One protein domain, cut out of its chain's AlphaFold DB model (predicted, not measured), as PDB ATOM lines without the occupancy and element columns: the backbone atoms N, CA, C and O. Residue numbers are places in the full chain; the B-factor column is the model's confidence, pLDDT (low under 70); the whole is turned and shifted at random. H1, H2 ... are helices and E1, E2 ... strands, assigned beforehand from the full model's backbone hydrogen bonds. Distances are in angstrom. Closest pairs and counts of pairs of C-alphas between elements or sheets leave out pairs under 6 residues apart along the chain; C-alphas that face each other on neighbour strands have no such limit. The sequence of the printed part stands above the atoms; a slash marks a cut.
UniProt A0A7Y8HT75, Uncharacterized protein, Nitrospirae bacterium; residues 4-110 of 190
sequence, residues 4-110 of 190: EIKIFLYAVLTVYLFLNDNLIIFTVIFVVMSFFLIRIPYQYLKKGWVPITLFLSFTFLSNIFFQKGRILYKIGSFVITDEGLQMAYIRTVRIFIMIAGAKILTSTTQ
ATOM      1  N   GLU A   4      37.822  85.182 -18.375       90.00
ATOM      2  CA  GLU A   4      38.441  84.044 -17.697       90.00
ATOM      3  C   GLU A   4      39.601  83.476 -18.517       90.00
ATOM      4  O   GLU A   4      40.684  83.244 -17.985       90.00
ATOM      5  N   ILE A   5      39.406  83.327 -19.834       90.00
ATOM      6  CA  ILE A   5      40.441  82.819 -20.741       90.00
ATOM      7  C   ILE A   5      41.602  83.806 -20.831       90.00
ATOM      8  O   ILE A   5      42.752  83.381 -20.848       90.00
ATOM      9  N   LYS A   6      41.336  85.118 -20.858       90.06
ATOM     10  CA  LYS A   6      42.406  86.127 -20.900       90.06
ATOM     11  C   LYS A   6      43.253  86.100 -19.627       90.06
ATOM     12  O   LYS A   6      44.476  86.142 -19.724       90.06
ATOM     13  N   ILE A   7      42.613  86.010 -18.457       92.06
ATOM     14  CA  ILE A   7      43.300  85.918 -17.159       92.06
ATOM     15  C   ILE A   7      44.121  84.631 -17.094       92.06
ATOM     16  O   ILE A   7      45.306  84.677 -16.769       92.06
ATOM     17  N   PHE A   8      43.515  83.495 -17.445       91.81
ATOM     18  CA  PHE A   8      44.188  82.201 -17.437       91.81
ATOM     19  C   PHE A   8      45.380  82.176 -18.404       91.81
ATOM     20  O   PHE A   8      46.480  81.798 -18.012       91.81
ATOM     21  N   LEU A   9      45.198  82.657 -19.636       91.06
ATOM     22  CA  LEU A   9      46.263  82.755 -20.635       91.06
ATOM     23  C   LEU A   9      47.411  83.647 -20.150       91.06
ATOM     24  O   LEU A   9      48.574  83.281 -20.299       91.06
ATOM     25  N   TYR A  10      47.100  84.794 -19.543       91.81
ATOM     26  CA  TYR A  10      48.110  85.691 -18.983       91.81
ATOM     27  C   TYR A  10      48.857  85.062 -17.792       91.81
ATOM     28  O   TYR A  10      50.076  85.217 -17.677       91.81
ATOM     29  N   ALA A  11      48.162  84.309 -16.935       92.88
ATOM     30  CA  ALA A  11      48.782  83.570 -15.837       92.88
ATOM     31  C   ALA A  11      49.733  82.480 -16.358       92.88
ATOM     32  O   ALA A  11      50.886  82.419 -15.931       92.88
ATOM     33  N   VAL A  12      49.292  81.683 -17.337       93.06
ATOM     34  CA  VAL A  12      50.122  80.660 -17.993       93.06
ATOM     35  C   VAL A  12      51.333  81.290 -18.678       93.06
ATOM     36  O   VAL A  12      52.449  80.810 -18.494       93.06
ATOM     37  N   LEU A  13      51.146  82.398 -19.405       91.12
ATOM     38  CA  LEU A  13      52.239  83.155 -20.019       91.12
ATOM     39  C   LEU A  13      53.257  83.609 -18.966       91.12
ATOM     40  O   LEU A  13      54.457  83.457 -19.169       91.12
ATOM     41  N   THR A  14      52.788  84.137 -17.835       91.62
ATOM     42  CA  THR A  14      53.667  84.599 -16.753       91.62
ATOM     43  C   THR A  14      54.487  83.444 -16.182       91.62
ATOM     44  O   THR A  14      55.706  83.559 -16.091       91.62
ATOM     45  N   VAL A  15      53.856  82.311 -15.859       94.06
ATOM     46  CA  VAL A  15      54.561  81.114 -15.366       94.06
ATOM     47  C   VAL A  15      55.575  80.612 -16.399       94.06
ATOM     48  O   VAL A  15      56.724  80.344 -16.053       94.06
ATOM     49  N   TYR A  16      55.194  80.560 -17.675       91.31
ATOM     50  CA  TYR A  16      56.077  80.141 -18.764       91.31
ATOM     51  C   TYR A  16      57.318  81.036 -18.903       91.31
ATOM     52  O   TYR A  16      58.426  80.528 -19.090       91.31
ATOM     53  N   LEU A  17      57.149  82.358 -18.778       89.56
ATOM     54  CA  LEU A  17      58.251  83.322 -18.827       89.56
ATOM     55  C   LEU A  17      59.224  83.169 -17.653       89.56
ATOM     56  O   LEU A  17      60.391  83.521 -17.803       89.56
ATOM     57  N   PHE A  18      58.769  82.683 -16.496       89.44
ATOM     58  CA  PHE A  18      59.631  82.447 -15.335       89.44
ATOM     59  C   PHE A  18      60.407  81.133 -15.408       89.44
ATOM     60  O   PHE A  18      61.523  81.080 -14.904       89.44
ATOM     61  N   LEU A  19      59.829  80.094 -16.012       89.62
ATOM     62  CA  LEU A  19      60.466  78.776 -16.114       89.62
ATOM     63  C   LEU A  19      61.535  78.704 -17.212       89.62
ATOM     64  O   LEU A  19      62.380  77.816 -17.179       89.62
ATOM     65  N   ASN A  20      61.490  79.612 -18.188       87.81
ATOM     66  CA  ASN A  20      62.437  79.649 -19.296       87.81
ATOM     67  C   ASN A  20      63.401  80.831 -19.166       87.81
ATOM     68  O   ASN A  20      62.972  81.956 -18.918       87.81
ATOM     69  N   ASP A  21      64.679  80.582 -19.456       85.00
ATOM     70  CA  ASP A  21      65.739  81.603 -19.533       85.00
ATOM     71  C   ASP A  21      66.394  81.664 -20.932       85.00
ATOM     72  O   ASP A  21      67.444  82.267 -21.129       85.00
ATOM     73  N   ASN A  22      65.769  81.056 -21.946       89.38
ATOM     74  CA  ASN A  22      66.297  81.044 -23.311       89.38
ATOM     75  C   ASN A  22      66.125  82.406 -24.004       89.38
ATOM     76  O   ASN A  22      64.999  82.844 -24.262       89.38
ATOM     77  N   LEU A  23      67.242  83.023 -24.403       83.12
ATOM     78  CA  LEU A  23      67.286  84.320 -25.098       83.12
ATOM     79  C   LEU A  23      66.378  84.391 -26.332       83.12
ATOM     80  O   LEU A  23      65.596  85.327 -26.473       83.12
ATOM     81  N   ILE A  24      66.449  83.381 -27.204       85.44
ATOM     82  CA  ILE A  24      65.710  83.350 -28.477       85.44
ATOM     83  C   ILE A  24      64.197  83.395 -28.228       85.44
ATOM     84  O   ILE A  24      63.477  84.153 -28.878       85.44
ATOM     85  N   ILE A  25      63.717  82.624 -27.246       85.62
ATOM     86  CA  ILE A  25      62.297  82.575 -26.874       85.62
ATOM     87  C   ILE A  25      61.837  83.955 -26.391       85.62
ATOM     88  O   ILE A  25      60.780  84.436 -26.803       85.62
ATOM     89  N   PHE A  26      62.653  84.625 -25.573       84.81
ATOM     90  CA  PHE A  26      62.365  85.971 -25.081       84.81
ATOM     91  C   PHE A  26      62.279  87.009 -26.199       84.81
ATOM     92  O   PHE A  26      61.345  87.812 -26.212       84.81
ATOM     93  N   THR A  27      63.200  86.974 -27.162       82.81
ATOM     94  CA  THR A  27      63.180  87.890 -28.308       82.81
ATOM     95  C   THR A  27      61.943  87.673 -29.182       82.81
ATOM     96  O   THR A  27      61.278  88.645 -29.538       82.81
ATOM     97  N   VAL A  28      61.570  86.421 -29.474       88.19
ATOM     98  CA  VAL A  28      60.363  86.114 -30.266       88.19
ATOM     99  C   VAL A  28      59.099  86.618 -29.564       88.19
ATOM    100  O   VAL A  28      58.288  87.311 -30.181       88.19
ATOM    101  N   ILE A  29      58.943  86.336 -28.265       84.75
ATOM    102  CA  ILE A  29      57.775  86.795 -27.495       84.75
ATOM    103  C   ILE A  29      57.732  88.323 -27.439       84.75
ATOM    104  O   ILE A  29      56.662  88.909 -27.603       84.75
ATOM    105  N   PHE A  30      58.876  88.982 -27.250       84.19
ATOM    106  CA  PHE A  30      58.951  90.439 -27.233       84.19
ATOM    107  C   PHE A  30      58.505  91.063 -28.561       84.19
ATOM    108  O   PHE A  30      57.739  92.030 -28.548       84.19
ATOM    109  N   VAL A  31      58.921  90.502 -29.701       84.88
ATOM    110  CA  VAL A  31      58.502  90.971 -31.034       84.88
ATOM    111  C   VAL A  31      56.995  90.798 -31.231       84.88
ATOM    112  O   VAL A  31      56.314  91.751 -31.619       84.88
ATOM    113  N   VAL A  32      56.450  89.621 -30.903       84.31
ATOM    114  CA  VAL A  32      55.004  89.356 -31.006       84.31
ATOM    115  C   VAL A  32      54.215  90.313 -30.112       84.31
ATOM    116  O   VAL A  32      53.268  90.951 -30.569       84.31
ATOM    117  N   MET A  33      54.627  90.472 -28.854       78.38
ATOM    118  CA  MET A  33      53.966  91.360 -27.897       78.38
ATOM    119  C   MET A  33      54.029  92.819 -28.363       78.38
ATOM    120  O   MET A  33      53.021  93.521 -28.324       78.38
ATOM    121  N   SER A  34      55.171  93.264 -28.889       76.12
ATOM    122  CA  SER A  34      55.336  94.615 -29.438       76.12
ATOM    123  C   SER A  34      54.378  94.881 -30.600       76.12
ATOM    124  O   SER A  34      53.775  95.952 -30.662       76.12
ATOM    125  N   PHE A  35      54.147  93.889 -31.463       80.00
ATOM    126  CA  PHE A  35      53.165  93.985 -32.545       80.00
ATOM    127  C   PHE A  35      51.731  94.171 -32.019       80.00
ATOM    128  O   PHE A  35      50.954  94.955 -32.568       80.00
ATOM    129  N   PHE A  36      51.382  93.509 -30.910       72.19
ATOM    130  CA  PHE A  36      50.098  93.717 -30.234       72.19
ATOM    131  C   PHE A  36      49.990  95.098 -29.572       72.19
ATOM    132  O   PHE A  36      48.918  95.704 -29.625       72.19
ATOM    133  N   LEU A  37      51.077  95.626 -28.994       68.19
ATOM    134  CA  LEU A  37      51.083  96.958 -28.375       68.19
ATOM    135  C   LEU A  37      50.823  98.083 -29.387       68.19
ATOM    136  O   LEU A  37      50.187  99.072 -29.028       68.19
ATOM    137  N   ILE A  38      51.247  97.921 -30.644       68.50
ATOM    138  CA  ILE A  38      51.008  98.903 -31.719       68.50
ATOM    139  C   ILE A  38      49.507  99.094 -31.999       68.50
ATOM    140  O   ILE A  38      49.085 100.182 -32.385       68.50
ATOM    141  N   ARG A  39      48.671  98.073 -31.757       66.50
ATOM    142  CA  ARG A  39      47.209  98.165 -31.945       66.50
ATOM    143  C   ARG A  39      46.485  98.917 -30.826       66.50
ATOM    144  O   ARG A  39      45.284  99.157 -30.939       66.50
ATOM    145  N   ILE A  40      47.172  99.263 -29.739       67.94
ATOM    146  CA  ILE A  40      46.553  99.885 -28.568       67.94
ATOM    147  C   ILE A  40      46.651 101.407 -28.697       67.94
ATOM    148  O   ILE A  40      47.754 101.932 -28.865       67.94
ATOM    149  N   PRO A  41      45.534 102.148 -28.561       65.12
ATOM    150  CA  PRO A  41      45.571 103.597 -28.618       65.12
ATOM    151  C   PRO A  41      46.548 104.151 -27.576       65.12
ATOM    152  O   PRO A  41      46.434 103.887 -26.376       65.12
ATOM    153  N   TYR A  42      47.499 104.966 -28.036       60.41
ATOM    154  CA  TYR A  42      48.610 105.506 -27.241       60.41
ATOM    155  C   TYR A  42      48.172 106.254 -25.962       60.41
ATOM    156  O   TYR A  42      48.934 106.392 -25.004       60.41
ATOM    157  N   GLN A  43      46.912 106.692 -25.911       65.62
ATOM    158  CA  GLN A  43      46.288 107.339 -24.756       65.62
ATOM    159  C   GLN A  43      46.221 106.431 -23.512       65.62
ATOM    160  O   GLN A  43      46.383 106.919 -22.393       65.62
ATOM    161  N   TYR A  44      46.056 105.115 -23.692       65.19
ATOM    162  CA  TYR A  44      46.064 104.134 -22.595       65.19
ATOM    163  C   TYR A  44      47.486 103.780 -22.144       65.19
ATOM    164  O   TYR A  44      47.725 103.436 -20.983       65.19
ATOM    165  N   LEU A  45      48.455 103.908 -23.054       65.56
ATOM    166  CA  LEU A  45      49.860 103.676 -22.757       65.56
ATOM    167  C   LEU A  45      50.406 104.822 -21.901       65.56
ATOM    168  O   LEU A  45      50.855 104.547 -20.800       65.56
ATOM    169  N   LYS A  46      50.238 106.091 -22.283       68.06
ATOM    170  CA  LYS A  46      50.864 107.254 -21.610       68.06
ATOM    171  C   LYS A  46      50.700 107.350 -20.081       68.06
ATOM    172  O   LYS A  46      51.608 107.839 -19.410       68.06
ATOM    173  N   LYS A  47      49.590 106.882 -19.494       71.62
ATOM    174  CA  LYS A  47      49.400 106.913 -18.030       71.62
ATOM    175  C   LYS A  47      50.330 105.906 -17.337       71.62
ATOM    176  O   LYS A  47      50.252 104.696 -17.568       71.62
ATOM    177  N   GLY A  48      51.218 106.418 -16.483       75.75
ATOM    178  CA  GLY A  48      52.121 105.613 -15.655       75.75
ATOM    179  C   GLY A  48      53.349 105.040 -16.372       75.75
ATOM    180  O   GLY A  48      54.016 104.195 -15.794       75.75
ATOM    181  N   TRP A  49      53.679 105.470 -17.597       79.81
ATOM    182  CA  TRP A  49      54.886 104.972 -18.284       79.81
ATOM    183  C   TRP A  49      56.192 105.456 -17.659       79.81
ATOM    184  O   TRP A  49      57.117 104.666 -17.567       79.81
ATOM    185  N   VAL A  50      56.247 106.695 -17.164       84.25
ATOM    186  CA  VAL A  50      57.456 107.267 -16.540       84.25
ATOM    187  C   VAL A  50      58.010 106.402 -15.392       84.25
ATOM    188  O   VAL A  50      59.184 106.035 -15.460       84.25
ATOM    189  N   PRO A  51      57.221 106.008 -14.365       86.81
ATOM    190  CA  PRO A  51      57.740 105.148 -13.301       86.81
ATOM    191  C   PRO A  51      58.113 103.746 -13.803       86.81
ATOM    192  O   PRO A  51      59.089 103.175 -13.329       86.81
ATOM    193  N   ILE A  52      57.387 103.210 -14.792       89.19
ATOM    194  CA  ILE A  52      57.686 101.899 -15.386       89.19
ATOM    195  C   ILE A  52      59.037 101.942 -16.109       89.19
ATOM    196  O   ILE A  52      59.900 101.113 -15.839       89.19
ATOM    197  N   THR A  53      59.264 102.921 -16.987       87.44
ATOM    198  CA  THR A  53      60.528 103.044 -17.728       87.44
ATOM    199  C   THR A  53      61.704 103.308 -16.796       87.44
ATOM    200  O   THR A  53      62.772 102.742 -17.002       87.44
ATOM    201  N   LEU A  54      61.506 104.103 -15.738       91.62
ATOM    202  CA  LEU A  54      62.532 104.333 -14.720       91.62
ATOM    203  C   LEU A  54      62.913 103.027 -14.005       91.62
ATOM    204  O   LEU A  54      64.098 102.722 -13.868       91.62
ATOM    205  N   PHE A  55      61.917 102.232 -13.606       91.31
ATOM    206  CA  PHE A  55      62.126 100.937 -12.959       91.31
ATOM    207  C   PHE A  55      62.839  99.926 -13.872       91.31
ATOM    208  O   PHE A  55      63.752  99.227 -13.424       91.31
ATOM    209  N   LEU A  56      62.471  99.864 -15.158       91.75
ATOM    210  CA  LEU A  56      63.127  98.977 -16.126       91.75
ATOM    211  C   LEU A  56      64.579  99.383 -16.378       91.75
ATOM    212  O   LEU A  56      65.451  98.520 -16.346       91.75
ATOM    213  N   SER A  57      64.851 100.675 -16.572       91.19
ATOM    214  CA  SER A  57      66.219 101.170 -16.757       91.19
ATOM    215  C   SER A  57      67.091 100.873 -15.541       91.19
ATOM    216  O   SER A  57      68.220 100.411 -15.694       91.19
ATOM    217  N   PHE A  58      66.553 101.066 -14.332       91.88
ATOM    218  CA  PHE A  58      67.251 100.716 -13.098       91.88
ATOM    219  C   PHE A  58      67.546  99.213 -13.016       91.88
ATOM    220  O   PHE A  58      68.669  98.816 -12.715       91.88
ATOM    221  N   THR A  59      66.561  98.375 -13.347       89.81
ATOM    222  CA  THR A  59      66.721  96.914 -13.354       89.81
ATOM    223  C   THR A  59      67.768  96.469 -14.375       89.81
ATOM    224  O   THR A  59      68.597  95.611 -14.070       89.81
ATOM    225  N   PHE A  60      67.771  97.059 -15.569       91.38
ATOM    226  CA  PHE A  60      68.733  96.742 -16.621       91.38
ATOM    227  C   PHE A  60      70.163  97.122 -16.218       91.38
ATOM    228  O   PHE A  60      71.055  96.276 -16.268       91.38
ATOM    229  N   LEU A  61      70.368  98.358 -15.738       90.50
ATOM    230  CA  LEU A  61      71.670  98.817 -15.239       90.50
ATOM    231  C   LEU A  61      72.157  97.950 -14.077       90.50
ATOM    232  O   LEU A  61      73.307  97.520 -14.071       90.50
ATOM    233  N   SER A  62      71.282  97.662 -13.112       87.44
ATOM    234  CA  SER A  62      71.624  96.824 -11.964       87.44
ATOM    235  C   SER A  62      72.111  95.441 -12.411       87.44
ATOM    236  O   SER A  62      73.193  95.018 -12.015       87.44
ATOM    237  N   ASN A  63      71.392  94.757 -13.302       87.56
ATOM    238  CA  ASN A  63      71.835  93.437 -13.757       87.56
ATOM    239  C   ASN A  63      73.177  93.506 -14.518       87.56
ATOM    240  O   ASN A  63      74.065  92.710 -14.236       87.56
ATOM    241  N   ILE A  64      73.405  94.511 -15.373       86.19
ATOM    242  CA  ILE A  64      74.708  94.662 -16.048       86.19
ATOM    243  C   ILE A  64      75.866  94.822 -15.051       86.19
ATOM    244  O   ILE A  64      76.915  94.213 -15.248       86.19
ATOM    245  N   PHE A  65      75.693  95.619 -13.993       81.75
ATOM    246  CA  PHE A  65      76.781  95.911 -13.053       81.75
ATOM    247  C   PHE A  65      77.024  94.810 -12.017       81.75
ATOM    248  O   PHE A  65      78.154  94.648 -11.558       81.75
ATOM    249  N   PHE A  66      75.985  94.071 -11.620       77.56
ATOM    250  CA  PHE A  66      76.075  93.094 -10.529       77.56
ATOM    251  C   PHE A  66      76.285  91.643 -11.004       77.56
ATOM    252  O   PHE A  66      76.588  90.781 -10.172       77.56
ATOM    253  N   GLN A  67      76.170  91.339 -12.305       79.81
ATOM    254  CA  GLN A  67      76.442  89.992 -12.827       79.81
ATOM    255  C   GLN A  67      77.937  89.745 -13.100       79.81
ATOM    256  O   GLN A  67      78.594  90.457 -13.860       79.81
ATOM    257  N   LYS A  68      78.457  88.656 -12.524       75.19
ATOM    258  CA  LYS A  68      79.809  88.137 -12.783       75.19
ATOM    259  C   LYS A  68      79.779  87.167 -13.966       75.19
ATOM    260  O   LYS A  68      78.827  86.406 -14.098       75.19
ATOM    261  N   GLY A  69      80.837  87.163 -14.770       78.06
ATOM    262  CA  GLY A  69      80.907  86.366 -15.990       78.06
ATOM    263  C   GLY A  69      82.110  86.724 -16.861       78.06
ATOM    264  O   GLY A  69      83.044  87.390 -16.395       78.06
ATOM    265  N   ARG A  70      82.096  86.289 -18.123       79.38
ATOM    266  CA  ARG A  70      83.116  86.617 -19.119       79.38
ATOM    267  C   ARG A  70      83.100  88.115 -19.402       79.38
ATOM    268  O   ARG A  70      82.130  88.670 -19.913       79.38
ATOM    269  N   ILE A  71      84.206  88.770 -19.067       81.88
ATOM    270  CA  ILE A  71      84.371  90.216 -19.214       81.88
ATOM    271  C   ILE A  71      84.451  90.559 -20.704       81.88
ATOM    272  O   ILE A  71      85.379  90.127 -21.387       81.88
ATOM    273  N   LEU A  72      83.493  91.347 -21.192       76.81
ATOM    274  CA  LEU A  72      83.518  91.918 -22.541       76.81
ATOM    275  C   LEU A  72      84.215  93.276 -22.537       76.81
ATOM    276  O   LEU A  72      85.015  93.581 -23.418       76.81
ATOM    277  N   TYR A  73      83.910  94.094 -21.531       73.56
ATOM    278  CA  TYR A  73      84.413  95.455 -21.437       73.56
ATOM    279  C   TYR A  73      84.654  95.830 -19.979       73.56
ATOM    280  O   TYR A  73      83.833  95.542 -19.107       73.56
ATOM    281  N   LYS A  74      85.793  96.467 -19.704       75.81
ATOM    282  CA  LYS A  74      86.177  96.900 -18.360       75.81
ATOM    283  C   LYS A  74      86.709  98.324 -18.419       75.81
ATOM    284  O   LYS A  74      87.759  98.561 -19.009       75.81
ATOM    285  N   ILE A  75      86.009  99.248 -17.768       73.88
ATOM    286  CA  ILE A  75      86.488 100.611 -17.508       73.88
ATOM    287  C   ILE A  75      86.427 100.842 -15.996       73.88
ATOM    288  O   ILE A  75      85.354 100.984 -15.413       73.88
ATOM    289  N   GLY A  76      87.589 100.876 -15.339       75.44
ATOM    290  CA  GLY A  76      87.682 101.095 -13.892       75.44
ATOM    291  C   GLY A  76      86.934 100.027 -13.076       75.44
ATOM    292  O   GLY A  76      87.205  98.835 -13.221       75.44
ATOM    293  N   SER A  77      86.000 100.463 -12.220       72.88
ATOM    294  CA  SER A  77      85.118  99.590 -11.417       72.88
ATOM    295  C   SER A  77      83.920  99.039 -12.211       72.88
ATOM    296  O   SER A  77      83.207  98.156 -11.739       72.88
ATOM    297  N   PHE A  78      83.687  99.541 -13.428       72.75
ATOM    298  CA  PHE A  78      82.600  99.087 -14.287       72.75
ATOM    299  C   PHE A  78      83.063  97.918 -15.155       72.75
ATOM    300  O   PHE A  78      83.922  98.066 -16.030       72.75
ATOM    301  N   VAL A  79      82.478  96.750 -14.906       76.62
ATOM    302  CA  VAL A  79      82.718  95.517 -15.658       76.62
ATOM    303  C   VAL A  79      81.411  95.124 -16.330       76.62
ATOM    304  O   VAL A  79      80.419  94.891 -15.647       76.62
ATOM    305  N   ILE A  80      81.411  95.057 -17.659       80.06
ATOM    306  CA  ILE A  80      80.287  94.543 -18.442       80.06
ATOM    307  C   ILE A  80      80.641  93.118 -18.855       80.06
ATOM    308  O   ILE A  80      81.662  92.881 -19.510       80.06
ATOM    309  N   THR A  81      79.802  92.172 -18.446       86.38
ATOM    310  CA  THR A  81      79.945  90.745 -18.747       86.38
ATOM    311  C   THR A  81      78.927  90.318 -19.798       86.38
ATOM    312  O   THR A  81      77.846  90.908 -19.883       86.38
ATOM    313  N   ASP A  82      79.264  89.316 -20.613       84.81
ATOM    314  CA  ASP A  82      78.331  88.773 -21.615       84.81
ATOM    315  C   ASP A  82      77.077  88.223 -20.925       84.81
ATOM    316  O   ASP A  82      75.951  88.619 -21.217       84.81
ATOM    317  N   GLU A  83      77.273  87.426 -19.882       85.44
ATOM    318  CA  GLU A  83      76.206  86.863 -19.062       85.44
ATOM    319  C   GLU A  83      75.385  87.961 -18.376       85.44
ATOM    320  O   GLU A  83      74.164  87.849 -18.280       85.44
ATOM    321  N   GLY A  84      76.021  89.055 -17.943       85.62
ATOM    322  CA  GLY A  84      75.325  90.211 -17.382       85.62
ATOM    323  C   GLY A  84      74.434  90.914 -18.393       85.62
ATOM    324  O   GLY A  84      73.299  91.256 -18.063       85.62
ATOM    325  N   LEU A  85      74.884  91.056 -19.640       86.94
ATOM    326  CA  LEU A  85      74.071  91.629 -20.709       86.94
ATOM    327  C   LEU A  85      72.877  90.724 -21.054       86.94
ATOM    328  O   LEU A  85      71.745  91.207 -21.155       86.94
ATOM    329  N   GLN A  86      73.109  89.414 -21.177       88.75
ATOM    330  CA  GLN A  86      72.056  88.436 -21.466       88.75
ATOM    331  C   GLN A  86      71.007  88.388 -20.344       88.75
ATOM    332  O   GLN A  86      69.805  88.484 -20.606       88.75
ATOM    333  N   MET A  87      71.448  88.323 -19.085       88.44
ATOM    334  CA  MET A  87      70.563  88.298 -17.917       88.44
ATOM    335  C   MET A  87      69.818  89.619 -17.733       88.44
ATOM    336  O   MET A  87      68.622  89.609 -17.426       88.44
ATOM    337  N   ALA A  88      70.486  90.755 -17.955       90.94
ATOM    338  CA  ALA A  88      69.845  92.063 -17.922       90.94
ATOM    339  C   ALA A  88      68.738  92.158 -18.972       90.94
ATOM    340  O   ALA A  88      67.626  92.582 -18.643       90.94
ATOM    341  N   TYR A  89      68.999  91.706 -20.201       90.56
ATOM    342  CA  TYR A  89      68.003  91.679 -21.265       90.56
ATOM    343  C   TYR A  89      66.814  90.775 -20.914       90.56
ATOM    344  O   TYR A  89      65.683  91.264 -20.878       90.56
ATOM    345  N   ILE A  90      67.052  89.501 -20.575       90.50
ATOM    346  CA  ILE A  90      65.984  88.540 -20.243       90.50
ATOM    347  C   ILE A  90      65.112  89.071 -19.098       90.50
ATOM    348  O   ILE A  90      63.886  89.109 -19.220       90.50
ATOM    349  N   ARG A  91      65.717  89.543 -17.999       90.75
ATOM    350  CA  ARG A  91      64.974  90.038 -16.825       90.75
ATOM    351  C   ARG A  91      64.184  91.305 -17.130       90.75
ATOM    352  O   ARG A  91      63.031  91.424 -16.714       90.75
ATOM    353  N   THR A  92      64.773  92.232 -17.880       92.25
ATOM    354  CA  THR A  92      64.112  93.495 -18.240       92.25
ATOM    355  C   THR A  92      62.929  93.244 -19.163       92.25
ATOM    356  O   THR A  92      61.831  93.743 -18.914       92.25
ATOM    357  N   VAL A  93      63.118  92.409 -20.186       90.88
ATOM    358  CA  VAL A  93      62.062  92.032 -21.128       90.88
ATOM    359  C   VAL A  93      60.961  91.223 -20.432       90.88
ATOM    360  O   VAL A  93      59.784  91.478 -20.683       90.88
ATOM    361  N   ARG A  94      61.301  90.318 -19.500       92.38
ATOM    362  CA  ARG A  94      60.326  89.577 -18.671       92.38
ATOM    363  C   ARG A  94      59.382  90.526 -17.948       92.38
ATOM    364  O   ARG A  94      58.164  90.430 -18.100       92.38
ATOM    365  N   ILE A  95      59.951  91.471 -17.205       92.19
ATOM    366  CA  ILE A  95      59.187  92.465 -16.448       92.19
ATOM    367  C   ILE A  95      58.376  93.353 -17.397       92.19
ATOM    368  O   ILE A  95      57.206  93.619 -17.127       92.19
ATOM    369  N   PHE A  96      58.954  93.761 -18.531       90.69
ATOM    370  CA  PHE A  96      58.243  94.541 -19.542       90.69
ATOM    371  C   PHE A  96      56.985  93.826 -20.046       90.69
ATOM    372  O   PHE A  96      55.903  94.410 -20.021       90.69
ATOM    373  N   ILE A  97      57.111  92.564 -20.472       89.25
ATOM    374  CA  ILE A  97      56.003  91.768 -21.021       89.25
ATOM    375  C   ILE A  97      54.912  91.568 -19.966       89.25
ATOM    376  O   ILE A  97      53.731  91.720 -20.280       89.25
ATOM    377  N   MET A  98      55.291  91.285 -18.717       91.50
ATOM    378  CA  MET A  98      54.340  91.157 -17.610       91.50
ATOM    379  C   MET A  98      53.589  92.468 -17.364       91.50
ATOM    380  O   MET A  98      52.362  92.496 -17.371       91.50
ATOM    381  N   ILE A  99      54.299  93.589 -17.217       90.50
ATOM    382  CA  ILE A  99      53.660  94.889 -16.984       90.50
ATOM    383  C   ILE A  99      52.762  95.270 -18.167       90.50
ATOM    384  O   ILE A  99      51.637  95.723 -17.963       90.50
ATOM    385  N   ALA A 100      53.225  95.071 -19.400       87.31
ATOM    386  CA  ALA A 100      52.445  95.359 -20.594       87.31
ATOM    387  C   ALA A 100      51.179  94.491 -20.666       87.31
ATOM    388  O   ALA A 100      50.089  95.025 -20.870       87.31
ATOM    389  N   GLY A 101      51.294  93.181 -20.428       87.75
ATOM    390  CA  GLY A 101      50.155  92.264 -20.395       87.75
ATOM    391  C   GLY A 101      49.149  92.618 -19.298       87.75
ATOM    392  O   GLY A 101      47.952  92.708 -19.573       87.75
ATOM    393  N   ALA A 102      49.626  92.936 -18.091       89.31
ATOM    394  CA  ALA A 102      48.785  93.409 -16.993       89.31
ATOM    395  C   ALA A 102      48.076  94.725 -17.341       89.31
ATOM    396  O   ALA A 102      46.885  94.875 -17.073       89.31
ATOM    397  N   LYS A 103      48.770  95.672 -17.987       86.69
ATOM    398  CA  LYS A 103      48.157  96.926 -18.443       86.69
ATOM    399  C   LYS A 103      47.039  96.673 -19.443       86.69
ATOM    400  O   LYS A 103      45.980  97.265 -19.282       86.69
ATOM    401  N   ILE A 104      47.253  95.796 -20.423       85.19
ATOM    402  CA  ILE A 104      46.237  95.424 -21.420       85.19
ATOM    403  C   ILE A 104      45.026  94.791 -20.738       85.19
ATOM    404  O   ILE A 104      43.885  95.165 -21.019       85.19
ATOM    405  N   LEU A 105      45.272  93.848 -19.829       87.00
ATOM    406  CA  LEU A 105      44.223  93.145 -19.105       87.00
ATOM    407  C   LEU A 105      43.387  94.128 -18.280       87.00
ATOM    408  O   LEU A 105      42.175  94.182 -18.455       87.00
ATOM    409  N   THR A 106      44.025  94.971 -17.469       88.12
ATOM    410  CA  THR A 106      43.332  95.946 -16.615       88.12
ATOM    411  C   THR A 106      42.666  97.061 -17.420       88.12
ATOM    412  O   THR A 106      41.586  97.512 -17.055       88.12
ATOM    413  N   SER A 107      43.253  97.512 -18.534       83.44
ATOM    414  CA  SER A 107      42.669  98.599 -19.333       83.44
ATOM    415  C   SER A 107      41.466  98.170 -20.169       83.44
ATOM    416  O   SER A 107      40.672  99.017 -20.562       83.44
ATOM    417  N   THR A 108      41.358  96.880 -20.495       84.38
ATOM    418  CA  THR A 108      40.280  96.340 -21.344       84.38
ATOM    419  C   THR A 108      39.177  95.641 -20.551       84.38
ATOM    420  O   THR A 108      38.284  95.049 -21.156       84.38
ATOM    421  N   THR A 109      39.230  95.705 -19.217       88.44
ATOM    422  CA  THR A 109      38.357  94.941 -18.319       88.44
ATOM    423  C   THR A 109      37.659  95.857 -17.324       88.44
ATOM    424  O   THR A 109      38.289  96.735 -16.735       88.44
ATOM    425  N   GLN A 110      36.361  95.636 -17.103       89.50
ATOM    426  CA  GLN A 110      35.633  96.294 -16.022       89.50
ATOM    427  C   GLN A 110      35.889  95.574 -14.687       89.50
ATOM    428  O   GLN A 110      35.991  94.346 -14.656       89.50
TER     429      GLN A 110
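This is residues 4 to 110 of the 190 residues of an uncharacterized protein of Nitrospirae bacterium (UniProt A0A7Y8HT75). One long helix, H5, runs through the middle as a core, with H1 and H4 packed on opposite sides of it and H2 slanting over a third side. The small strand hairpin E1 and E2 makes one end of the long axis, where H4 and H5 come together as the closed end of a narrow V, and short H3 lies near the other end of H5. The printed part has 107 residues, with five named helices and two named strands in the order H1, H2, H3, H4, E1, E2, H5; the sheet, E1 - E2, is antiparallel, and the class is mostly helix. The whole is only just loose, close to compact, with a radius of gyration of the C-alphas of 15.8 A, and elongated, spanning 52 by 28 by 19 A.

Find C-alpha 4 at (38.441, 84.044, -17.697); from there H1 runs through residues 4 to 19, 22.7 A long. H2 follows in residues 23 to 38, 22.8 A, and the short H3 in residues 42 to 46. Look next at C-alpha 49, at (54.886, 104.972, -18.284), where H4 begins; it runs to residue 66, over 25.5 A. Then come the strands E1, residues 71 to 75, and E2, residues 78 to 81. H5 begins at the next residue and holds residues 82 to 107, 37.1 A, ending at C-alpha 107 at (42.669, 98.599, -19.333).

Start from H5, the hub, which touches three other helices, mostly in aligned packing, their lines at shallow tilts. With residues 94 to 105 alone it touches H1, closest at the C-alphas of Leu 17 and Arg 94, 6.6 A apart; they run opposite ways at a shallow tilt of 9 degrees. With residues 86 to 97 alone it touches H2, closest at the C-alphas of Leu 23 and Ile 90, 6.6 A; they run the same way at a shallow tilt of 32 degrees, only just short of steep. With residues 84 to 96 alone it touches H4, closest at the C-alphas of Ile 64 and Gly 84, 4.7 A; they run opposite ways at a shallow tilt of 21 degrees. H3 is close to H5 but not clearly touching, with the C-alphas of Tyr 44 and Ser 107 closest at 7.3 A. H1 and H4 are apart. In the hairpin E1 and E2, find N 72 and O 80 at 2.9 A and N 75 and O 78 at 3.0 A, within hydrogen-bond range. In H1, H2, H3, H4 and H5 every O i to N i+4 pair is within that range.

The C-alphas of Gly 76 and Gln 110 are the two farthest apart, 52.3 A. The printed part has no cut, and its six links are tight. Read the B-factor column for the model's confidence: mean pLDDT of the printed part is 84.0, with residues 37 to 46 under 70.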